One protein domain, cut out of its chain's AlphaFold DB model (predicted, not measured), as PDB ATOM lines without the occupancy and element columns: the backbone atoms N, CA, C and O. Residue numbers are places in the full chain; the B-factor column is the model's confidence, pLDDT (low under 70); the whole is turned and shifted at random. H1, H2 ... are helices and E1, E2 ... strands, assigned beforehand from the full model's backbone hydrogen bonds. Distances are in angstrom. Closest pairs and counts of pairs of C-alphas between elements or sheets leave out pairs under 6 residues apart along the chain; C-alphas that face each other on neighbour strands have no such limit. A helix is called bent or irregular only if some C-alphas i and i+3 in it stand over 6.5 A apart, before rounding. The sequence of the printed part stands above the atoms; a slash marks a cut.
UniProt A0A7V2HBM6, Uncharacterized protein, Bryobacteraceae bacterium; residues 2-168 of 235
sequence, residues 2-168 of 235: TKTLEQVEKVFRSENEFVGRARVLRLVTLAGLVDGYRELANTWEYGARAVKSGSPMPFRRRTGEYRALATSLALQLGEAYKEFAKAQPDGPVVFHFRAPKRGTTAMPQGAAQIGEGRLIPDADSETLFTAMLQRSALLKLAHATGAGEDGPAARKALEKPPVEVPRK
ATOM      1  N   THR A   2     165.692 187.945 174.049       59.38
ATOM      2  CA  THR A   2     166.085 186.523 174.132       59.38
ATOM      3  C   THR A   2     164.922 185.602 174.521       59.38
ATOM      4  O   THR A   2     164.638 184.656 173.802       59.38
ATOM      5  N   LYS A   3     164.129 185.973 175.538       66.88
ATOM      6  CA  LYS A   3     162.881 185.260 175.892       66.88
ATOM      7  C   LYS A   3     161.868 185.160 174.738       66.88
ATOM      8  O   LYS A   3     161.138 184.182 174.651       66.88
ATOM      9  N   THR A   4     161.814 186.166 173.862       69.38
ATOM     10  CA  THR A   4     160.924 186.166 172.689       69.38
ATOM     11  C   THR A   4     161.413 185.158 171.660       69.38
ATOM     12  O   THR A   4     160.612 184.376 171.165       69.38
ATOM     13  N   LEU A   5     162.723 185.119 171.399       69.19
ATOM     14  CA  LEU A   5     163.313 184.104 170.532       69.19
ATOM     15  C   LEU A   5     163.083 182.698 171.103       69.19
ATOM     16  O   LEU A   5     162.568 181.850 170.395       69.19
ATOM     17  N   GLU A   6     163.341 182.461 172.390       67.75
ATOM     18  CA  GLU A   6     163.092 181.160 173.034       67.75
ATOM     19  C   GLU A   6     161.631 180.702 172.923       67.75
ATOM     20  O   GLU A   6     161.357 179.523 172.700       67.75
ATOM     21  N   GLN A   7     160.677 181.621 173.096       69.25
ATOM     22  CA  GLN A   7     159.252 181.330 172.932       69.25
ATOM     23  C   GLN A   7     158.906 181.001 171.479       69.25
ATOM     24  O   GLN A   7     158.137 180.076 171.241       69.25
ATOM     25  N   VAL A   8     159.498 181.718 170.522       64.75
ATOM     26  CA  VAL A   8     159.321 181.461 169.089       64.75
ATOM     27  C   VAL A   8     159.936 180.115 168.701       64.75
ATOM     28  O   VAL A   8     159.250 179.308 168.088       64.75
ATOM     29  N   GLU A   9     161.160 179.804 169.129       75.50
ATOM     30  CA  GLU A   9     161.818 178.516 168.859       75.50
ATOM     31  C   GLU A   9     161.026 177.326 169.421       75.50
ATOM     32  O   GLU A   9     161.007 176.253 168.824       75.50
ATOM     33  N   LYS A  10     160.308 177.497 170.542       70.56
ATOM     34  CA  LYS A  10     159.407 176.454 171.061       70.56
ATOM     35  C   LYS A  10     158.273 176.120 170.089       70.56
ATOM     36  O   LYS A  10     157.893 174.956 170.022       70.56
ATOM     37  N   VAL A  11     157.768 177.095 169.330       62.50
ATOM     38  CA  VAL A  11     156.716 176.877 168.319       62.50
ATOM     39  C   VAL A  11     157.225 176.014 167.166       62.50
ATOM     40  O   VAL A  11     156.458 175.231 166.619       62.50
ATOM     41  N   PHE A  12     158.515 176.094 166.834       68.00
ATOM     42  CA  PHE A  12     159.133 175.290 165.776       68.00
ATOM     43  C   PHE A  12     159.482 173.852 166.204       68.00
ATOM     44  O   PHE A  12     159.971 173.083 165.383       68.00
ATOM     45  N   ARG A  13     159.226 173.452 167.462       73.81
ATOM     46  CA  ARG A  13     159.492 172.080 167.949       73.81
ATOM     47  C   ARG A  13     158.472 171.041 167.480       73.81
ATOM     48  O   ARG A  13     158.725 169.850 167.629       73.81
ATOM     49  N   SER A  14     157.331 171.471 166.949       56.97
ATOM     50  CA  SER A  14     156.322 170.601 166.349       56.97
ATOM     51  C   SER A  14     155.735 171.257 165.104       56.97
ATOM     52  O   SER A  14     155.662 172.483 165.021       56.97
ATOM     53  N   GLU A  15     155.296 170.458 164.134       59.94
ATOM     54  CA  GLU A  15     154.485 170.977 163.034       59.94
ATOM     55  C   GLU A  15     153.110 171.371 163.584       59.94
ATOM     56  O   GLU A  15     152.351 170.536 164.072       59.94
ATOM     57  N   ASN A  16     152.817 172.671 163.579       73.81
ATOM     58  CA  ASN A  16     151.563 173.222 164.082       73.81
ATOM     59  C   ASN A  16     151.133 174.447 163.261       73.81
ATOM     60  O   ASN A  16     151.922 175.037 162.518       73.81
ATOM     61  N   GLU A  17     149.874 174.856 163.428       62.41
ATOM     62  CA  GLU A  17     149.261 175.976 162.698       62.41
ATOM     63  C   GLU A  17     149.970 177.330 162.908       62.41
ATOM     64  O   GLU A  17     149.808 178.264 162.117       62.41
ATOM     65  N   PHE A  18     150.793 177.451 163.954       73.19
ATOM     66  CA  PHE A  18     151.506 178.679 164.294       73.19
ATOM     67  C   PHE A  18     152.882 178.774 163.634       73.19
ATOM     68  O   PHE A  18     153.420 179.880 163.554       73.19
ATOM     69  N   VAL A  19     153.431 177.674 163.100       72.81
ATOM     70  CA  VAL A  19     154.749 177.649 162.439       72.81
ATOM     71  C   VAL A  19     154.806 178.664 161.297       72.81
ATOM     72  O   VAL A  19     155.749 179.447 161.222       72.81
ATOM     73  N   GLY A  20     153.777 178.718 160.444       71.12
ATOM     74  CA  GLY A  20     153.703 179.698 159.354       71.12
ATOM     75  C   GLY A  20     153.739 181.144 159.861       71.12
ATOM     76  O   GLY A  20     154.518 181.961 159.372       71.12
ATOM     77  N   ARG A  21     152.970 181.440 160.917       77.62
ATOM     78  CA  ARG A  21     152.867 182.781 161.522       77.62
ATOM     79  C   ARG A  21     154.134 183.193 162.279       77.62
ATOM     80  O   ARG A  21     154.449 184.379 162.361       77.62
ATOM     81  N   ALA A  22     154.867 182.225 162.827       85.88
ATOM     82  CA  ALA A  22     156.066 182.455 163.623       85.88
ATOM     83  C   ALA A  22     157.318 182.741 162.776       85.88
ATOM     84  O   ALA A  22     158.250 183.362 163.288       85.88
ATOM     85  N   ARG A  23     157.351 182.354 161.489       89.69
ATOM     86  CA  ARG A  23     158.526 182.525 160.601       89.69
ATOM     87  C   ARG A  23     158.969 183.979 160.481       89.69
ATOM     88  O   ARG A  23     160.138 184.278 160.701       89.69
ATOM     89  N   VAL A  24     158.036 184.889 160.206       93.25
ATOM     90  CA  VAL A  24     158.343 186.323 160.052       93.25
ATOM     91  C   VAL A  24     158.850 186.917 161.368       93.25
ATOM     92  O   VAL A  24     159.846 187.639 161.384       93.25
ATOM     93  N   LEU A  25     158.218 186.563 162.493       92.44
ATOM     94  CA  LEU A  25     158.660 187.011 163.814       92.44
ATOM     95  C   LEU A  25     160.065 186.489 164.142       92.44
ATOM     96  O   LEU A  25     160.889 187.245 164.656       92.44
ATOM     97  N   ARG A  26     160.354 185.222 163.816       93.94
ATOM     98  CA  ARG A  26     161.673 184.602 163.986       93.94
ATOM     99  C   ARG A  26     162.737 185.360 163.200       93.94
ATOM    100  O   ARG A  26     163.726 185.780 163.792       93.94
ATOM    101  N   LEU A  27     162.505 185.601 161.908       96.12
ATOM    102  CA  LEU A  27     163.442 186.313 161.036       96.12
ATOM    103  C   LEU A  27     163.778 187.706 161.557       96.12
ATOM    104  O   LEU A  27     164.948 188.034 161.735       96.12
ATOM    105  N   VAL A  28     162.756 188.510 161.850       95.38
ATOM    106  CA  VAL A  28     162.967 189.884 162.317       95.38
ATOM    107  C   VAL A  28     163.644 189.901 163.690       95.38
ATOM    108  O   VAL A  28     164.512 190.739 163.940       95.38
ATOM    109  N   THR A  29     163.305 188.953 164.569       94.50
ATOM    110  CA  THR A  29     163.946 188.828 165.887       94.50
ATOM    111  C   THR A  29     165.416 188.441 165.753       94.50
ATOM    112  O   THR A  29     166.265 189.084 166.369       94.50
ATOM    113  N   LEU A  30     165.736 187.436 164.934       97.00
ATOM    114  CA  LEU A  30     167.112 187.014 164.672       97.00
ATOM    115  C   LEU A  30     167.923 188.150 164.043       97.00
ATOM    116  O   LEU A  30     168.985 188.483 164.560       97.00
ATOM    117  N   ALA A  31     167.395 188.806 163.008       97.75
ATOM    118  CA  ALA A  31     168.033 189.956 162.372       97.75
ATOM    119  C   ALA A  31     168.337 191.073 163.382       97.75
ATOM    120  O   ALA A  31     169.441 191.618 163.397       97.75
ATOM    121  N   GLY A  32     167.373 191.392 164.251       96.44
ATOM    122  CA  GLY A  32     167.530 192.401 165.297       96.44
ATOM    123  C   GLY A  32     168.591 192.039 166.332       96.44
ATOM    124  O   GLY A  32     169.400 192.884 166.705       96.44
ATOM    125  N   LEU A  33     168.607 190.785 166.789       96.56
ATOM    126  CA  LEU A  33     169.576 190.320 167.778       96.56
ATOM    127  C   LEU A  33     170.992 190.260 167.201       96.56
ATOM    128  O   LEU A  33     171.914 190.750 167.848       96.56
ATOM    129  N   VAL A  34     171.167 189.714 165.992       97.44
ATOM    130  CA  VAL A  34     172.471 189.682 165.305       97.44
ATOM    131  C   VAL A  34     173.050 191.085 165.211       97.44
ATOM    132  O   VAL A  34     174.200 191.298 165.595       97.44
ATOM    133  N   ASP A  35     172.251 192.045 164.748       96.94
ATOM    134  CA  ASP A  35     172.719 193.415 164.579       96.94
ATOM    135  C   ASP A  35     173.002 194.098 165.920       96.94
ATOM    136  O   ASP A  35     174.037 194.735 166.068       96.94
ATOM    137  N   GLY A  36     172.164 193.880 166.937       96.62
ATOM    138  CA  GLY A  36     172.395 194.421 168.277       96.62
ATOM    139  C   GLY A  36     173.691 193.915 168.907       96.62
ATOM    140  O   GLY A  36     174.476 194.706 169.432       96.62
ATOM    141  N   TYR A  37     173.973 192.613 168.812       97.19
ATOM    142  CA  TYR A  37     175.242 192.057 169.286       97.19
ATOM    143  C   TYR A  37     176.436 192.505 168.434       97.19
ATOM    144  O   TYR A  37     177.519 192.723 168.979       97.19
ATOM    145  N   ARG A  38     176.259 192.681 167.119       95.62
ATOM    146  CA  ARG A  38     177.297 193.213 166.223       95.62
ATOM    147  C   ARG A  38     177.643 194.660 166.570       95.62
ATOM    148  O   ARG A  38     178.820 194.982 166.710       95.62
ATOM    149  N   GLU A  39     176.643 195.519 166.742       95.50
ATOM    150  CA  GLU A  39     176.842 196.909 167.153       95.50
ATOM    151  C   GLU A  39     177.512 196.986 168.527       95.50
ATOM    152  O   GLU A  39     178.511 197.683 168.669       95.50
ATOM    153  N   LEU A  40     177.046 196.203 169.509       95.94
ATOM    154  CA  LEU A  40     177.691 196.105 170.821       95.94
ATOM    155  C   LEU A  40     179.160 195.684 170.697       95.94
ATOM    156  O   LEU A  40     180.039 196.345 171.247       95.94
ATOM    157  N   ALA A  41     179.458 194.626 169.944       95.06
ATOM    158  CA  ALA A  41     180.834 194.197 169.718       95.06
ATOM    159  C   ALA A  41     181.711 195.323 169.148       95.06
ATOM    160  O   ALA A  41     182.830 195.514 169.627       95.06
ATOM    161  N   ASN A  42     181.193 196.073 168.171       94.50
ATOM    162  CA  ASN A  42     181.897 197.187 167.538       94.50
ATOM    163  C   ASN A  42     182.106 198.354 168.511       94.50
ATOM    164  O   ASN A  42     183.220 198.857 168.617       94.50
ATOM    165  N   THR A  43     181.079 198.760 169.265       95.69
ATOM    166  CA  THR A  43     181.184 199.831 170.269       95.69
ATOM    167  C   THR A  43     182.256 199.511 171.307       95.69
ATOM    168  O   THR A  43     183.110 200.346 171.598       95.69
ATOM    169  N   TRP A  44     182.259 198.283 171.825       95.56
ATOM    170  CA  TRP A  44     183.257 197.841 172.794       95.56
ATOM    171  C   TRP A  44     184.652 197.684 172.173       95.56
ATOM    172  O   TRP A  44     185.649 197.977 172.828       95.56
ATOM    173  N   GLU A  45     184.748 197.292 170.900       95.06
ATOM    174  CA  GLU A  45     186.024 197.250 170.184       95.06
ATOM    175  C   GLU A  45     186.612 198.649 169.977       95.06
ATOM    176  O   GLU A  45     187.815 198.836 170.171       95.06
ATOM    177  N   TYR A  46     185.788 199.633 169.605       95.44
ATOM    178  CA  TYR A  46     186.217 201.028 169.525       95.44
ATOM    179  C   TYR A  46     186.709 201.521 170.882       95.44
ATOM    180  O   TYR A  46     187.809 202.068 170.954       95.44
ATOM    181  N   GLY A  47     185.987 201.192 171.955       95.81
ATOM    182  CA  GLY A  47     186.427 201.451 173.322       95.81
ATOM    183  C   GLY A  47     187.804 200.870 173.622       95.81
ATOM    184  O   GLY A  47     188.696 201.594 174.055       95.81
ATOM    185  N   ALA A  48     188.033 199.595 173.295       95.69
ATOM    186  CA  ALA A  48     189.326 198.937 173.492       95.69
ATOM    187  C   ALA A  48     190.487 199.638 172.764       95.69
ATOM    188  O   ALA A  48     191.626 199.561 173.224       95.69
ATOM    189  N   ARG A  49     190.216 200.281 171.620       95.12
ATOM    190  CA  ARG A  49     191.203 201.048 170.841       95.12
ATOM    191  C   ARG A  49     191.392 202.471 171.372       95.12
ATOM    192  O   ARG A  49     192.454 203.045 171.162       95.12
ATOM    193  N   ALA A  50     190.378 203.029 172.029       95.81
ATOM    194  CA  ALA A  50     190.378 204.388 172.557       95.81
ATOM    195  C   ALA A  50     190.997 204.512 173.962       95.81
ATOM    196  O   ALA A  50     191.362 205.618 174.360       95.81
ATOM    197  N   VAL A  51     191.151 203.406 174.706       93.75
ATOM    198  CA  VAL A  51     191.827 203.394 176.017       93.75
ATOM    199  C   VAL A  51     193.261 203.920 175.876       93.75
ATOM    200  O   VAL A  51     194.128 203.250 175.317       93.75
ATOM    201  N   LYS A  52     193.510 205.126 176.405       85.00
ATOM    202  CA  LYS A  52     194.842 205.763 176.434       85.00
ATOM    203  C   LYS A  52     195.649 205.392 177.679       85.00
ATOM    204  O   LYS A  52     196.870 205.315 177.614       85.00
ATOM    205  N   SER A  53     194.971 205.172 178.804       78.38
ATOM    206  CA  SER A  53     195.563 204.778 180.083       78.38
ATOM    207  C   SER A  53     194.709 203.690 180.737       78.38
ATOM    208  O   SER A  53     193.481 203.747 180.707       78.38
ATOM    209  N   GLY A  54     195.359 202.674 181.308       84.25
ATOM    210  CA  GLY A  54     194.691 201.497 181.870       84.25
ATOM    211  C   GLY A  54     194.654 200.293 180.922       84.25
ATOM    212  O   GLY A  54     195.290 200.274 179.870       84.25
ATOM    213  N   SER A  55     193.940 199.243 181.332       90.00
ATOM    214  CA  SER A  55     193.906 197.973 180.601       90.00
ATOM    215  C   SER A  55     192.759 197.933 179.582       90.00
ATOM    216  O   SER A  55     191.605 198.114 179.973       90.00
ATOM    217  N   PRO A  56     193.013 197.600 178.299       94.69
ATOM    218  CA  PRO A  56     191.957 197.385 177.305       94.69
ATOM    219  C   PRO A  56     191.254 196.025 177.466       94.69
ATOM    220  O   PRO A  56     190.316 195.714 176.729       94.69
ATOM    221  N   MET A  57     191.707 195.177 178.397       94.81
ATOM    222  CA  MET A  57     191.221 193.802 178.543       94.81
ATOM    223  C   MET A  57     189.725 193.678 178.865       94.81
ATOM    224  O   MET A  57     189.087 192.825 178.242       94.81
ATOM    225  N   PRO A  58     189.120 194.506 179.743       92.38
ATOM    226  CA  PRO A  58     187.678 194.450 179.987       92.38
ATOM    227  C   PRO A  58     186.865 194.680 178.707       92.38
ATOM    228  O   PRO A  58     185.905 193.956 178.443       92.38
ATOM    229  N   PHE A  59     187.309 195.613 177.858       95.06
ATOM    230  CA  PHE A  59     186.653 195.886 176.585       95.06
ATOM    231  C   PHE A  59     186.787 194.722 175.610       95.06
ATOM    232  O   PHE A  59     185.793 194.253 175.060       95.06
ATOM    233  N   ARG A  60     188.008 194.195 175.450       95.12
ATOM    234  CA  ARG A  60     188.275 193.051 174.566       95.12
ATOM    235  C   ARG A  60     187.475 191.816 174.964       95.12
ATOM    236  O   ARG A  60     186.973 191.117 174.084       95.12
ATOM    237  N   ARG A  61     187.319 191.567 176.270       94.62
ATOM    238  CA  ARG A  61     186.484 190.477 176.785       94.62
ATOM    239  C   ARG A  61     185.035 190.632 176.320       94.62
ATOM    240  O   ARG A  61     184.505 189.714 175.700       94.62
ATOM    241  N   ARG A  62     184.429 191.803 176.534       93.94
ATOM    242  CA  ARG A  62     183.051 192.090 176.093       93.94
ATOM    243  C   ARG A  62     182.892 192.026 174.574       93.94
ATOM    244  O   ARG A  62     181.931 191.436 174.091       93.94
ATOM    245  N   THR A  63     183.856 192.540 173.806       94.56
ATOM    246  CA  THR A  63     183.880 192.374 172.344       94.56
ATOM    247  C   THR A  63     183.830 190.896 171.952       94.56
ATOM    248  O   THR A  63     183.050 190.523 171.078       94.56
ATOM    249  N   GLY A  64     184.637 190.044 172.594       93.00
ATOM    250  CA  GLY A  64     184.642 188.602 172.349       93.00
ATOM    251  C   GLY A  64     183.296 187.938 172.653       93.00
ATOM    252  O   GLY A  64     182.784 187.196 171.812       93.00
ATOM    253  N   GLU A  65     182.707 188.254 173.809       93.88
ATOM    254  CA  GLU A  65     181.395 187.754 174.249       93.88
ATOM    255  C   GLU A  65     180.290 188.108 173.239       93.88
ATOM    256  O   GLU A  65     179.588 187.224 172.740       93.88
ATOM    257  N   TYR A  66     180.173 189.382 172.856       94.75
ATOM    258  CA  TYR A  66     179.137 189.817 171.916       94.75
ATOM    259  C   TYR A  66     179.355 189.285 170.499       94.75
ATOM    260  O   TYR A  66     178.390 188.888 169.848       94.75
ATOM    261  N   ARG A  67     180.606 189.182 170.029       93.69
ATOM    262  CA  ARG A  67     180.898 188.542 168.737       93.69
ATOM    263  C   ARG A  67     180.485 187.078 168.725       93.69
ATOM    264  O   ARG A  67     179.932 186.631 167.731       93.69
ATOM    265  N   ALA A  68     180.735 186.335 169.804       92.56
ATOM    266  CA  ALA A  68     180.339 184.933 169.884       92.56
ATOM    267  C   ALA A  68     178.813 184.762 169.780       92.56
ATOM    268  O   ALA A  68     178.343 183.906 169.027       92.56
ATOM    269  N   LEU A  69     178.048 185.619 170.463       94.00
ATOM    270  CA  LEU A  69     176.584 185.632 170.382       94.00
ATOM    271  C   LEU A  69     176.096 186.004 168.976       94.00
ATOM    272  O   LEU A  69     175.262 185.296 168.409       94.00
ATOM    273  N   ALA A  70     176.664 187.055 168.377       95.19
ATOM    274  CA  ALA A  70     176.333 187.470 167.017       95.19
ATOM    275  C   ALA A  70     176.630 186.362 165.990       95.19
ATOM    276  O   ALA A  70     175.804 186.093 165.124       95.19
ATOM    277  N   THR A  71     177.771 185.674 166.116       93.19
ATOM    278  CA  THR A  71     178.162 184.552 165.248       93.19
ATOM    279  C   THR A  71     177.137 183.420 165.272       93.19
ATOM    280  O   THR A  71     176.743 182.942 164.210       93.19
ATOM    281  N   SER A  72     176.697 182.989 166.459       92.25
ATOM    282  CA  SER A  72     175.720 181.897 166.574       92.25
ATOM    283  C   SER A  72     174.380 182.269 165.934       92.25
ATOM    284  O   SER A  72     173.824 181.498 165.155       92.25
ATOM    285  N   LEU A  73     173.896 183.483 166.204       96.06
ATOM    286  CA  LEU A  73     172.614 183.962 165.693       96.06
ATOM    287  C   LEU A  73     172.645 184.267 164.189       96.06
ATOM    288  O   LEU A  73     171.626 184.129 163.521       96.06
ATOM    289  N   ALA A  74     173.800 184.655 163.641       97.19
ATOM    290  CA  ALA A  74     173.948 184.946 162.218       97.19
ATOM    291  C   ALA A  74     173.679 183.706 161.358       97.19
ATOM    292  O   ALA A  74     172.969 183.796 160.360       97.19
ATOM    293  N   LEU A  75     174.188 182.541 161.765       96.19
ATOM    294  CA  LEU A  75     173.921 181.286 161.058       96.19
ATOM    295  C   LEU A  75     172.446 180.886 161.158       96.19
ATOM    296  O   LEU A  75     171.842 180.564 160.138       96.19
ATOM    297  N   GLN A  76     171.853 181.015 162.350       96.31
ATOM    298  CA  GLN A  76     170.423 180.762 162.554       96.31
ATOM    299  C   GLN A  76     169.552 181.671 161.680       96.31
ATOM    300  O   GLN A  76     168.542 181.223 161.146       96.31
ATOM    301  N   LEU A  77     169.941 182.938 161.491       98.12
ATOM    302  CA  LEU A  77     169.248 183.853 160.584       98.12
ATOM    303  C   LEU A  77     169.297 183.356 159.135       98.12
ATOM    304  O   LEU A  77     168.269 183.354 158.462       98.12
ATOM    305  N   GLY A  78     170.470 182.926 158.660       98.00
ATOM    306  CA  GLY A  78     170.624 182.376 157.313       98.00
ATOM    307  C   GLY A  78     169.777 181.121 157.089       98.00
ATOM    308  O   GLY A  78     169.097 181.005 156.070       98.00
ATOM    309  N   GLU A  79     169.766 180.205 158.057       97.31
ATOM    310  CA  GLU A  79     168.945 178.989 158.018       97.31
ATOM    311  C   GLU A  79     167.449 179.311 158.042       97.31
ATOM    312  O   GLU A  79     166.709 178.868 157.162       97.31
ATOM    313  N   ALA A  80     167.007 180.154 158.978       96.31
ATOM    314  CA  ALA A  80     165.615 180.575 159.077       96.31
ATOM    315  C   ALA A  80     165.139 181.278 157.797       96.31
ATOM    316  O   ALA A  80     163.993 181.095 157.376       96.31
ATOM    317  N   TYR A  81     166.007 182.066 157.154       97.94
ATOM    318  CA  TYR A  81     165.685 182.719 155.888       97.94
ATOM    319  C   TYR A  81     165.546 181.709 154.751       97.94
ATOM    320  O   TYR A  81     164.553 181.740 154.026       97.94
ATOM    321  N   LYS A  82     166.485 180.767 154.630       97.12
ATOM    322  CA  LYS A  82     166.407 179.680 153.646       97.12
ATOM    323  C   LYS A  82     165.103 178.889 153.787       97.12
ATOM    324  O   LYS A  82     164.442 178.585 152.793       97.12
ATOM    325  N   GLU A  83     164.709 178.576 155.019       94.69
ATOM    326  CA  GLU A  83     163.443 177.903 155.320       94.69
ATOM    327  C   GLU A  83     162.226 178.747 154.937       94.69
ATOM    328  O   GLU A  83     161.258 178.215 154.394       94.69
ATOM    329  N   PHE A  84     162.248 180.047 155.234       95.06
ATOM    330  CA  PHE A  84     161.189 180.983 154.861       95.06
ATOM    331  C   PHE A  84     161.032 181.086 153.343       95.06
ATOM    332  O   PHE A  84     159.927 180.883 152.847       95.06
ATOM    333  N   ALA A  85     162.124 181.312 152.610       95.00
ATOM    334  CA  ALA A  85     162.103 181.449 151.157       95.00
ATOM    335  C   ALA A  85     161.565 180.187 150.462       95.00
ATOM    336  O   ALA A  85     160.861 180.284 149.462       95.00
ATOM    337  N   LYS A  86     161.839 178.999 151.020       93.88
ATOM    338  CA  LYS A  86     161.278 177.732 150.534       93.88
ATOM    339  C   LYS A  86     159.794 177.568 150.873       93.88
ATOM    340  O   LYS A  86     159.033 177.083 150.044       93.88
ATOM    341  N   ALA A  87     159.393 177.897 152.101       90.19
ATOM    342  CA  ALA A  87     158.030 177.661 152.582       90.19
ATOM    343  C   ALA A  87     157.015 178.676 152.042       90.19
ATOM    344  O   ALA A  87     155.841 178.357 151.892       90.19
ATOM    345  N   GLN A  88     157.469 179.895 151.769       88.50
ATOM    346  CA  GLN A  88     156.669 180.967 151.209       88.50
ATOM    347  C   GLN A  88     157.490 181.612 150.085       88.50
ATOM    348  O   GLN A  88     158.202 182.579 150.347       88.50
ATOM    349  N   PRO A  89     157.454 181.089 148.849       88.62
ATOM    350  CA  PRO A  89     158.223 181.656 147.738       88.62
ATOM    351  C   PRO A  89     157.622 182.970 147.215       88.62
ATOM    352  O   PRO A  89     158.362 183.886 146.870       88.62
ATOM    353  N   ASP A  90     156.293 183.100 147.259       90.06
ATOM    354  CA  ASP A  90     155.548 184.194 146.630       90.06
ATOM    355  C   ASP A  90     154.546 184.864 147.586       90.06
ATOM    356  O   ASP A  90     154.364 184.453 148.738       90.06
ATOM    357  N   GLY A  91     153.886 185.915 147.091       92.19
ATOM    358  CA  GLY A  91     152.823 186.631 147.796       92.19
ATOM    359  C   GLY A  91     153.319 187.615 148.864       92.19
ATOM    360  O   GLY A  91     154.516 187.680 149.161       92.19
ATOM    361  N   PRO A  92     152.406 188.428 149.429       93.38
ATOM    362  CA  PRO A  92     152.741 189.372 150.487       93.38
ATOM    363  C   PRO A  92     153.219 188.651 151.751       93.38
ATOM    364  O   PRO A  92     152.806 187.533 152.058       93.38
ATOM    365  N   VAL A  93     154.082 189.318 152.516       94.94
ATOM    366  CA  VAL A  93     154.555 188.809 153.808       94.94
ATOM    367  C   VAL A  93     153.612 189.299 154.895       94.94
ATOM    368  O   VAL A  93     153.439 190.506 155.066       94.94
ATOM    369  N   VAL A  94     152.997 188.369 155.627       94.50
ATOM    370  CA  VAL A  94     151.965 188.690 156.619       94.50
ATOM    371  C   VAL A  94     152.552 188.717 158.027       94.50
ATOM    372  O   VAL A  94     153.085 187.729 158.533       94.50
ATOM    373  N   PHE A  95     152.416 189.856 158.693       94.19
ATOM    374  CA  PHE A  95     152.830 190.066 160.072       94.19
ATOM    375  C   PHE A  95     151.646 189.806 161.004       94.19
ATOM    376  O   PHE A  95     150.700 190.589 161.067       94.19
ATOM    377  N   HIS A  96     151.711 188.712 161.765       92.88
ATOM    378  CA  HIS A  96     150.670 188.306 162.725       92.88
ATOM    379  C   HIS A  96     150.924 188.785 164.162       92.88
ATOM    380  O   HIS A  96     150.291 188.311 165.104       92.88
ATOM    381  N   PHE A  97     151.862 189.706 164.353       90.44
ATOM    382  CA  PHE A  97     152.290 190.165 165.668       90.44
ATOM    383  C   PHE A  97     152.314 191.687 165.737       90.44
ATOM    384  O   PHE A  97     152.435 192.382 164.730       90.44
ATOM    385  N   ARG A  98     152.210 192.202 166.960       90.88
ATOM    386  CA  ARG A  98     152.353 193.631 167.243       90.88
ATOM    387  C   ARG A  98     153.820 193.974 167.453       90.88
ATOM    388  O   ARG A  98     154.572 193.177 168.014       90.88
ATOM    389  N   ALA A  99     154.207 195.186 167.070       88.06
ATOM    390  CA  ALA A  99     155.537 195.695 167.370       88.06
ATOM    391  C   ALA A  99     155.798 195.775 168.892       88.06
ATOM    392  O   ALA A  99     154.863 195.992 169.676       88.06
ATOM    393  N   PRO A 100     157.063 195.669 169.340       85.94
ATOM    394  CA  PRO A 100     157.420 195.895 170.735       85.94
ATOM    395  C   PRO A 100     156.991 197.289 171.216       85.94
ATOM    396  O   PRO A 100     157.337 198.310 170.616       85.94
ATOM    397  N   LYS A 101     156.274 197.339 172.348       82.62
ATOM    398  CA  LYS A 101     155.823 198.601 172.966       82.62
ATOM    399  C   LYS A 101     156.969 199.436 173.544       82.62
ATOM    400  O   LYS A 101     156.852 200.650 173.647       82.62
ATOM    401  N   ARG A 102     158.056 198.779 173.959       82.25
ATOM    402  CA  ARG A 102     159.237 199.401 174.578       82.25
ATOM    403  C   ARG A 102     160.402 199.459 173.588       82.25
ATOM    404  O   ARG A 102     160.383 198.761 172.576       82.25
ATOM    405  N   GLY A 103     161.392 200.294 173.894       85.44
ATOM    406  CA  GLY A 103     162.564 200.543 173.051       85.44
ATOM    407  C   GLY A 103     162.448 201.829 172.229       85.44
ATOM    408  O   GLY A 103     161.377 202.427 172.115       85.44
ATOM    409  N   THR A 104     163.560 202.253 171.648       91.38
ATOM    410  CA  THR A 104     163.669 203.419 170.763       91.38
ATOM    411  C   THR A 104     164.677 203.104 169.661       91.38
ATOM    412  O   THR A 104     165.538 202.254 169.864       91.38
ATOM    413  N   THR A 105     164.570 203.750 168.501       92.75
ATOM    414  CA  THR A 105     165.574 203.643 167.425       92.75
ATOM    415  C   THR A 105     166.792 204.543 167.676       92.75
ATOM    416  O   THR A 105     167.830 204.382 167.031       92.75
ATOM    417  N   ALA A 106     166.705 205.448 168.658       93.19
ATOM    418  CA  ALA A 106     167.812 206.292 169.088       93.19
ATOM    419  C   ALA A 106     168.936 205.476 169.744       93.19
ATOM    420  O   ALA A 106     168.679 204.479 170.421       93.19
ATOM    421  N   MET A 107     170.179 205.929 169.568       93.25
ATOM    422  CA  MET A 107     171.335 205.331 170.234       93.25
ATOM    423  C   MET A 107     171.168 205.428 171.763       93.25
ATOM    424  O   MET A 107     170.892 206.524 172.262       93.25
ATOM    425  N   PRO A 108     171.324 204.333 172.526       93.25
ATOM    426  CA  PRO A 108     171.190 204.384 173.975       93.25
ATOM    427  C   PRO A 108     172.317 205.182 174.638       93.25
ATOM    428  O   PRO A 108     173.461 205.199 174.174       93.25
ATOM    429  N   GLN A 109     171.992 205.800 175.775       89.00
ATOM    430  CA  GLN A 109     172.979 206.467 176.625       89.00
ATOM    431  C   GLN A 109     174.049 205.471 177.103       89.00
ATOM    432  O   GLN A 109     173.778 204.284 177.269       89.00
ATOM    433  N   GLY A 110     175.281 205.949 177.284       89.25
ATOM    434  CA  GLY A 110     176.428 205.117 177.667       89.25
ATOM    435  C   GLY A 110     177.185 204.488 176.495       89.25
ATOM    436  O   GLY A 110     178.386 204.255 176.613       89.25
ATOM    437  N   ALA A 111     176.559 204.305 175.324       94.06
ATOM    438  CA  ALA A 111     177.252 203.748 174.159       94.06
ATOM    439  C   ALA A 111     178.446 204.608 173.705       94.06
ATOM    440  O   ALA A 111     179.512 204.075 173.402       94.06
ATOM    441  N   ALA A 112     178.285 205.937 173.707       94.19
ATOM    442  CA  ALA A 112     179.364 206.870 173.382       94.19
ATOM    443  C   ALA A 112     180.522 206.783 174.390       94.19
ATOM    444  O   ALA A 112     181.677 206.688 173.989       94.19
ATOM    445  N   GLN A 113     180.215 206.715 175.692       93.75
ATOM    446  CA  GLN A 113     181.231 206.592 176.744       93.75
ATOM    447  C   GLN A 113     182.069 205.322 176.556       93.75
ATOM    448  O   GLN A 113     183.298 205.395 176.584       93.75
ATOM    449  N   ILE A 114     181.424 204.186 176.275       94.75
ATOM    450  CA  ILE A 114     182.129 202.934 175.975       94.75
ATOM    451  C   ILE A 114     182.986 203.079 174.722       94.75
ATOM    452  O   ILE A 114     184.153 202.700 174.755       94.75
ATOM    453  N   GLY A 115     182.442 203.642 173.638       94.25
ATOM    454  CA  GLY A 115     183.179 203.857 172.389       94.25
ATOM    455  C   GLY A 115     184.418 204.746 172.550       94.25
ATOM    456  O   GLY A 115     185.404 204.559 171.845       94.25
ATOM    457  N   GLU A 116     184.397 205.660 173.519       94.75
ATOM    458  CA  GLU A 116     185.517 206.531 173.895       94.75
ATOM    459  C   GLU A 116     186.507 205.879 174.879       94.75
ATOM    460  O   GLU A 116     187.451 206.527 175.332       94.75
ATOM    461  N   GLY A 117     186.315 204.604 175.227       94.31
ATOM    462  CA  GLY A 117     187.201 203.862 176.127       94.31
ATOM    463  C   GLY A 117     186.921 204.102 177.610       94.31
ATOM    464  O   GLY A 117     187.775 203.809 178.447       94.31
ATOM    465  N   ARG A 118     185.733 204.611 177.963       93.25
ATOM    466  CA  ARG A 118     185.293 204.783 179.355       93.25
ATOM    467  C   ARG A 118     184.393 203.625 179.767       93.25
ATOM    468  O   ARG A 118     183.365 203.372 179.143       93.25
ATOM    469  N   LEU A 119     184.784 202.918 180.826       91.06
ATOM    470  CA  LEU A 119     183.919 201.909 181.432       91.06
ATOM    471  C   LEU A 119     182.750 202.597 182.135       91.06
ATOM    472  O   LEU A 119     182.914 203.654 182.743       91.06
ATOM    473  N   ILE A 120     181.585 201.969 182.046       90.19
ATOM    474  CA  ILE A 120     180.389 202.357 182.788       90.19
ATOM    475  C   ILE A 120     180.133 201.330 183.901       90.19
ATOM    476  O   ILE A 120     180.595 200.191 183.774       90.19
ATOM    477  N   PRO A 121     179.425 201.703 184.980       91.19
ATOM    478  CA  PRO A 121     179.008 200.767 186.020       91.19
ATOM    479  C   PRO A 121     178.258 199.551 185.456       91.19
ATOM    480  O   PRO A 121     177.554 199.659 184.452       91.19
ATOM    481  N   ASP A 122     178.352 198.397 186.122       84.75
ATOM    482  CA  ASP A 122     177.745 197.151 185.627       84.75
ATOM    483  C   ASP A 122     176.219 197.253 185.445       84.75
ATOM    484  O   ASP A 122     175.689 196.799 184.430       84.75
ATOM    485  N   ALA A 123     175.518 197.928 186.364       84.88
ATOM    486  CA  ALA A 123     174.076 198.173 186.252       84.88
ATOM    487  C   ALA A 123     173.709 198.999 185.000       84.88
ATOM    488  O   ALA A 123     172.713 198.727 184.317       84.88
ATOM    489  N   ASP A 124     174.554 199.970 184.648       90.06
ATOM    490  CA  ASP A 124     174.385 200.780 183.442       90.06
ATOM    491  C   ASP A 124     174.736 199.968 182.189       90.06
ATOM    492  O   ASP A 124     174.078 200.103 181.157       90.06
ATOM    493  N   SER A 125     175.713 199.061 182.282       85.38
ATOM    494  CA  SER A 125     176.076 198.139 181.201       85.38
ATOM    495  C   SER A 125     174.942 197.174 180.850       85.38
ATOM    496  O   SER A 125     174.698 196.939 179.665       85.38
ATOM    497  N   GLU A 126     174.228 196.618 181.829       87.50
ATOM    498  CA  GLU A 126     173.069 195.745 181.575       87.50
ATOM    499  C   GLU A 126     171.886 196.507 180.963       87.50
ATOM    500  O   GLU A 126     171.197 196.013 180.055       87.50
ATOM    501  N   THR A 127     171.676 197.741 181.422       90.44
ATOM    502  CA  THR A 127     170.653 198.641 180.884       90.44
ATOM    503  C   THR A 127     170.963 199.011 179.435       90.44
ATOM    504  O   THR A 127     170.105 198.858 178.560       90.44
ATOM    505  N   LEU A 128     172.207 199.413 179.152       92.25
ATOM    506  CA  LEU A 128     172.701 199.695 177.805       92.25
ATOM    507  C   LEU A 128     172.561 198.472 176.899       92.25
ATOM    508  O   LEU A 128     172.039 198.584 175.792       92.25
ATOM    509  N   PHE A 129     172.988 197.300 177.367       91.69
ATOM    510  CA  PHE A 129     172.869 196.047 176.633       91.69
ATOM    511  C   PHE A 129     171.424 195.788 176.190       91.69
ATOM    512  O   PHE A 129     171.143 195.571 175.009       91.69
ATOM    513  N   THR A 130     170.486 195.876 177.132       91.69
ATOM    514  CA  THR A 130     169.063 195.665 176.859       91.69
ATOM    515  C   THR A 130     168.521 196.699 175.872       91.69
ATOM    516  O   THR A 130     167.772 196.339 174.959       91.69
ATOM    517  N   ALA A 131     168.907 197.966 176.027       94.12
ATOM    518  CA  ALA A 131     168.484 199.052 175.153       94.12
ATOM    519  C   ALA A 131     169.039 198.906 173.726       94.12
ATOM    520  O   ALA A 131     168.286 199.098 172.773       94.12
ATOM    521  N   MET A 132     170.303 198.497 173.568       95.38
ATOM    522  CA  MET A 132     170.930 198.234 172.265       95.38
ATOM    523  C   MET A 132     170.208 197.118 171.520       95.38
ATOM    524  O   MET A 132     169.838 197.290 170.362       95.38
ATOM    525  N   LEU A 133     169.916 196.002 172.198       94.88
ATOM    526  CA  LEU A 133     169.148 194.930 171.572       94.88
ATOM    527  C   LEU A 133     167.776 195.441 171.128       94.88
ATOM    528  O   LEU A 133     167.409 195.257 169.969       94.88
ATOM    529  N   GLN A 134     167.022 196.094 172.025       93.81
ATOM    530  CA  GLN A 134     165.687 196.632 171.724       93.81
ATOM    531  C   GLN A 134     165.699 197.608 170.545       93.81
ATOM    532  O   GLN A 134     164.805 197.539 169.700       93.81
ATOM    533  N   ARG A 135     166.715 198.473 170.476       95.31
ATOM    534  CA  ARG A 135     166.944 199.385 169.356       95.31
ATOM    535  C   ARG A 135     167.083 198.617 168.052       95.31
ATOM    536  O   ARG A 135     166.319 198.867 167.121       95.31
ATOM    537  N   SER A 136     168.009 197.664 167.990       95.62
ATOM    538  CA  SER A 136     168.291 196.931 166.756       95.62
ATOM    539  C   SER A 136     167.095 196.107 166.286       95.62
ATOM    540  O   SER A 136     166.797 196.111 165.094       95.62
ATOM    541  N   ALA A 137     166.324 195.474 167.179       93.75
ATOM    542  CA  ALA A 137     165.102 194.794 166.736       93.75
ATOM    543  C   ALA A 137     164.022 195.754 166.244       93.75
ATOM    544  O   ALA A 137     163.339 195.427 165.276       93.75
ATOM    545  N   LEU A 138     163.859 196.928 166.865       95.12
ATOM    546  CA  LEU A 138     162.897 197.914 166.376       95.12
ATOM    547  C   LEU A 138     163.308 198.463 165.005       95.12
ATOM    548  O   LEU A 138     162.444 198.614 164.149       95.12
ATOM    549  N   LEU A 139     164.605 198.690 164.772       96.62
ATOM    550  CA  LEU A 139     165.128 199.077 163.460       96.62
ATOM    551  C   LEU A 139     164.899 197.988 162.412       96.62
ATOM    552  O   LEU A 139     164.346 198.269 161.353       96.62
ATOM    553  N   LYS A 140     165.257 196.729 162.698       96.06
ATOM    554  CA  LYS A 140     165.021 195.635 161.740       96.06
ATOM    555  C   LYS A 140     163.538 195.419 161.470       96.06
ATOM    556  O   LYS A 140     163.175 195.138 160.333       96.06
ATOM    557  N   LEU A 141     162.685 195.610 162.473       94.88
ATOM    558  CA  LEU A 141     161.241 195.597 162.284       94.88
ATOM    559  C   LEU A 141     160.778 196.744 161.384       94.88
ATOM    560  O   LEU A 141     160.021 196.495 160.456       94.88
ATOM    561  N   ALA A 142     161.262 197.965 161.615       95.75
ATOM    562  CA  ALA A 142     160.912 199.131 160.810       95.75
ATOM    563  C   ALA A 142     161.328 198.969 159.343       95.75
ATOM    564  O   ALA A 142     160.509 199.188 158.446       95.75
ATOM    565  N   HIS A 143     162.540 198.474 159.082       95.62
ATOM    566  CA  HIS A 143     162.965 198.128 157.728       95.62
ATOM    567  C   HIS A 143     162.071 197.041 157.122       95.62
ATOM    568  O   HIS A 143     161.592 197.207 156.002       95.62
ATOM    569  N   ALA A 144     161.791 195.970 157.869       95.25
ATOM    570  CA  ALA A 144     160.972 194.857 157.394       95.25
ATOM    571  C   ALA A 144     159.516 195.253 157.105       95.25
ATOM    572  O   ALA A 144     158.893 194.631 156.254       95.25
ATOM    573  N   THR A 145     158.978 196.288 157.762       94.06
ATOM    574  CA  THR A 145     157.646 196.851 157.468       94.06
ATOM    575  C   THR A 145     157.665 197.945 156.396       94.06
ATOM    576  O   THR A 145     156.613 198.472 156.042       94.06
ATOM    577  N   GLY A 146     158.839 198.330 155.885       91.75
ATOM    578  CA  GLY A 146     158.991 199.428 154.926       91.75
ATOM    579  C   GLY A 146     158.906 200.833 155.538       91.75
ATOM    580  O   GLY A 146     158.738 201.797 154.799       91.75
ATOM    581  N   ALA A 147     159.034 200.954 156.861       93.00
ATOM    582  CA  ALA A 147     159.079 202.221 157.598       93.00
ATOM    583  C   ALA A 147     160.499 202.826 157.673       93.00
ATOM    584  O   ALA A 147     160.699 203.879 158.272       93.00
ATOM    585  N   GLY A 148     161.500 202.163 157.083       91.25
ATOM    586  CA  GLY A 148     162.893 202.604 157.148       91.25
ATOM    587  C   GLY A 148     163.421 202.542 158.581       91.25
ATOM    588  O   GLY A 148     163.365 201.488 159.207       91.25
ATOM    589  N   GLU A 149     163.904 203.669 159.101       92.44
ATOM    590  CA  GLU A 149     164.419 203.796 160.475       92.44
ATOM    591  C   GLU A 149     163.374 204.357 161.467       92.44
ATOM    592  O   GLU A 149     163.672 204.589 162.643       92.44
ATOM    593  N   ASP A 150     162.130 204.567 161.016       93.88
ATOM    594  CA  ASP A 150     161.051 205.138 161.824       93.88
ATOM    595  C   ASP A 150     160.352 204.057 162.672       93.88
ATOM    596  O   ASP A 150     159.398 203.384 162.264       93.88
ATOM    597  N   GLY A 151     160.847 203.887 163.902       92.81
ATOM    598  CA  GLY A 151     160.268 202.981 164.897       92.81
ATOM    599  C   GLY A 151     158.804 203.291 165.251       92.81
ATOM    600  O   GLY A 151     157.994 202.359 165.306       92.81
ATOM    601  N   PRO A 152     158.423 204.556 165.516       94.25
ATOM    602  CA  PRO A 152     157.021 204.947 165.673       94.25
ATOM    603  C   PRO A 152     156.121 204.551 164.492       94.25
ATOM    604  O   PRO A 152     155.055 203.972 164.721       94.25
ATOM    605  N   ALA A 153     156.546 204.780 163.248       94.31
ATOM    606  CA  ALA A 153     155.790 204.378 162.063       94.31
ATOM    607  C   ALA A 153     155.653 202.854 161.964       94.31
ATOM    608  O   ALA A 153     154.558 202.364 161.691       94.31
ATOM    609  N   ALA A 154     156.704 202.093 162.283       93.81
ATOM    610  CA  ALA A 154     156.643 200.630 162.344       93.81
ATOM    611  C   ALA A 154     155.630 200.130 163.389       93.81
ATOM    612  O   ALA A 154     154.860 199.199 163.140       93.81
ATOM    613  N   ARG A 155     155.580 200.772 164.564       93.75
ATOM    614  CA  ARG A 155     154.593 200.452 165.608       93.75
ATOM    615  C   ARG A 155     153.171 200.752 165.171       93.75
ATOM    616  O   ARG A 155     152.291 199.938 165.427       93.75
ATOM    617  N   LYS A 156     152.965 201.897 164.519       94.38
ATOM    618  CA  LYS A 156     151.665 202.283 163.966       94.38
ATOM    619  C   LYS A 156     151.226 201.310 162.873       94.38
ATOM    620  O   LYS A 156     150.083 200.866 162.885       94.38
ATOM    621  N   ALA A 157     152.139 200.919 161.982       92.75
ATOM    622  CA  ALA A 157     151.869 199.940 160.936       92.75
ATOM    623  C   ALA A 157     151.423 198.593 161.522       92.75
ATOM    624  O   ALA A 157     150.473 198.006 161.028       92.75
ATOM    625  N   LEU A 158     152.050 198.143 162.616       93.56
ATOM    626  CA  LEU A 158     151.768 196.863 163.278       93.56
ATOM    627  C   LEU A 158     150.797 196.965 164.463       93.56
ATOM    628  O   LEU A 158     150.764 196.081 165.325       93.56
ATOM    629  N   GLU A 159     150.007 198.034 164.544       93.31
ATOM    630  CA  GLU A 159     149.069 198.212 165.650       93.31
ATOM    631  C   GLU A 159     147.942 197.170 165.601       93.31
ATOM    632  O   GLU A 159     147.528 196.665 166.644       93.31
ATOM    633  N   LYS A 160     147.466 196.807 164.405       92.94
ATOM    634  CA  LYS A 160     146.331 195.894 164.201       92.94
ATOM    635  C   LYS A 160     146.700 194.765 163.222       92.94
ATOM    636  O   LYS A 160     146.366 194.869 162.047       92.94
ATOM    637  N   PRO A 161     147.392 193.701 163.676       90.31
ATOM    638  CA  PRO A 161     147.653 192.531 162.838       90.31
ATOM    639  C   PRO A 161     146.358 191.766 162.497       90.31
ATOM    640  O   PRO A 161     145.423 191.794 163.303       90.31
ATOM    641  N   PRO A 162     146.311 191.030 161.368       93.94
ATOM    642  CA  PRO A 162     147.406 190.799 160.419       93.94
ATOM    643  C   PRO A 162     147.703 192.013 159.527       93.94
ATOM    644  O   PRO A 162     146.793 192.727 159.122       93.94
ATOM    645  N   VAL A 163     148.982 192.231 159.212       94.25
ATOM    646  CA  VAL A 163     149.429 193.303 158.304       94.25
ATOM    647  C   VAL A 163     150.179 192.696 157.133       94.25
ATOM    648  O   VAL A 163     151.131 191.945 157.339       94.25
ATOM    649  N   GLU A 164     149.777 193.039 155.916       95.38
ATOM    650  CA  GLU A 164     150.466 192.618 154.701       95.38
ATOM    651  C   GLU A 164     151.549 193.621 154.316       95.38
ATOM    652  O   GLU A 164     151.303 194.821 154.182       95.38
ATOM    653  N   VAL A 165     152.761 193.116 154.111       94.50
ATOM    654  CA  VAL A 165     153.886 193.892 153.598       94.50
ATOM    655  C   VAL A 165     154.228 193.402 152.191       94.50
ATOM    656  O   VAL A 165     154.329 192.188 151.973       94.50
ATOM    657  N   PRO A 166     154.456 194.313 151.222       95.38
ATOM    658  CA  PRO A 166     154.938 193.930 149.903       95.38
ATOM    659  C   PRO A 166     156.216 193.093 149.994       95.38
ATOM    660  O   PRO A 166     157.199 193.513 150.608       95.38
ATOM    661  N   ARG A 167     156.218 191.928 149.334       94.88
ATOM    662  CA  ARG A 167     157.330 190.965 149.373       94.88
ATOM    663  C   ARG A 167     158.678 191.607 149.080       94.88
ATOM    664  O   ARG A 167     159.610 191.437 149.852       94.88
ATOM    665  N   LYS A 168     158.746 192.407 148.014       95.81
ATOM    666  CA  LYS A 168     159.972 193.083 147.573       95.81
ATOM    667  C   LYS A 168     160.607 193.948 148.668       95.81
ATOM    668  O   LYS A 168     161.817 193.891 148.862       95.81
TER     669      LYS A 168
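Overview. This is residues 2 to 168 of the 235 residues of an uncharacterized protein of Bryobacteraceae bacterium (UniProt A0A7V2HBM6). Two long helices, H2 and H3, lie side by side as a long helical hairpin, and a third, H5, crosses H2 on the side away from H3, which leaves H2 in the middle. Shorter pieces sit round this core: H1 folds back along the first part of H2, H4 packs near the last part of H2, H6 packs on the last part of H5, and E1 and E2 form a tiny sheet near the beginning of H2. The printed part has 167 residues with six named helices and two named strands, in the order H1 H2 H3 E1 H4 H5 H6 E2; the sheet E1 - E2 is antiparallel and the class is mostly helix. The whole is compact, with a radius of gyration of the C-alphas of 17.5 A, yet elongated, spanning 56 by 31 by 27 A.

Along the chain. H1 is residues 2 to 11, with C-alpha 2 at (166.085, 186.523, 174.132). H2, residues 19 to 50, is 45.7 A long and begins at C-alpha 19 (154.749, 177.649, 162.439). It has a kink of 25 degrees near residue 26 and is only just irregular, with C-alphas 21 and 24 6.7 A apart. H3, residues 57 to 87, is 45.1 A long. E1 is residues 93 to 95 and H4 residues 111 to 115. H5, residues 122 to 144, is 32.9 A long. H6 is residues 151 to 157, and E2, residues 163 to 165, ends at C-alpha 165 (153.886, 193.892, 153.598).

Arrangement. H2 is the hub, touching four helices. It forms a helical hairpin with H3, at a shallow tilt of 24 degrees, opposite ways; the closest C-alphas, of Ala 41 and Thr 63, are 4.4 A apart. With residues 28 to 40 alone H2 touches H5, at a steep tilt of 49 degrees, opposite ways; the C-alphas of Gly 32 and Ala 137 come closest, at 3.7 A. H3 and H5 are apart. H1 and H2 form another helical hairpin, at a shallow tilt of 27 degrees, made by residues 19 to 30 of H2 alone; the closest C-alphas, of Val 11 and Val 19, are 6.2 A apart. H4 touches residues 43 to 50 of H2 alone, with the C-alphas of Gly 47 and Gly 115 closest, at 4.1 A. H6 touches residues 138 to 142 of H5 alone, at a steep tilt of 45 degrees, the same way; the C-alphas of Ala 142 and Ala 154 come closest, at 4.8 A. E1 and E2 are antiparallel neighbours, with N 93 and O 165 2.9 A apart and N 95 and O 163 2.8 A apart, within hydrogen-bond range. Every O i to N i+4 pair is within range in H4, H5 and H6, against 5 of 6 in H1, 26 of 28 in H2 and 26 of 27 in H3.

Size, cuts and confidence. The C-alphas farthest apart, of Glu 17 and Ser 53, are 57.2 A apart. The printed part has no cut. The link from E1 to H4, residues 96 to 110, is long. Mean pLDDT of the printed part is 90.2; residues 2 to 8, 11 to 12, 14 to 15 and 17 are under 70.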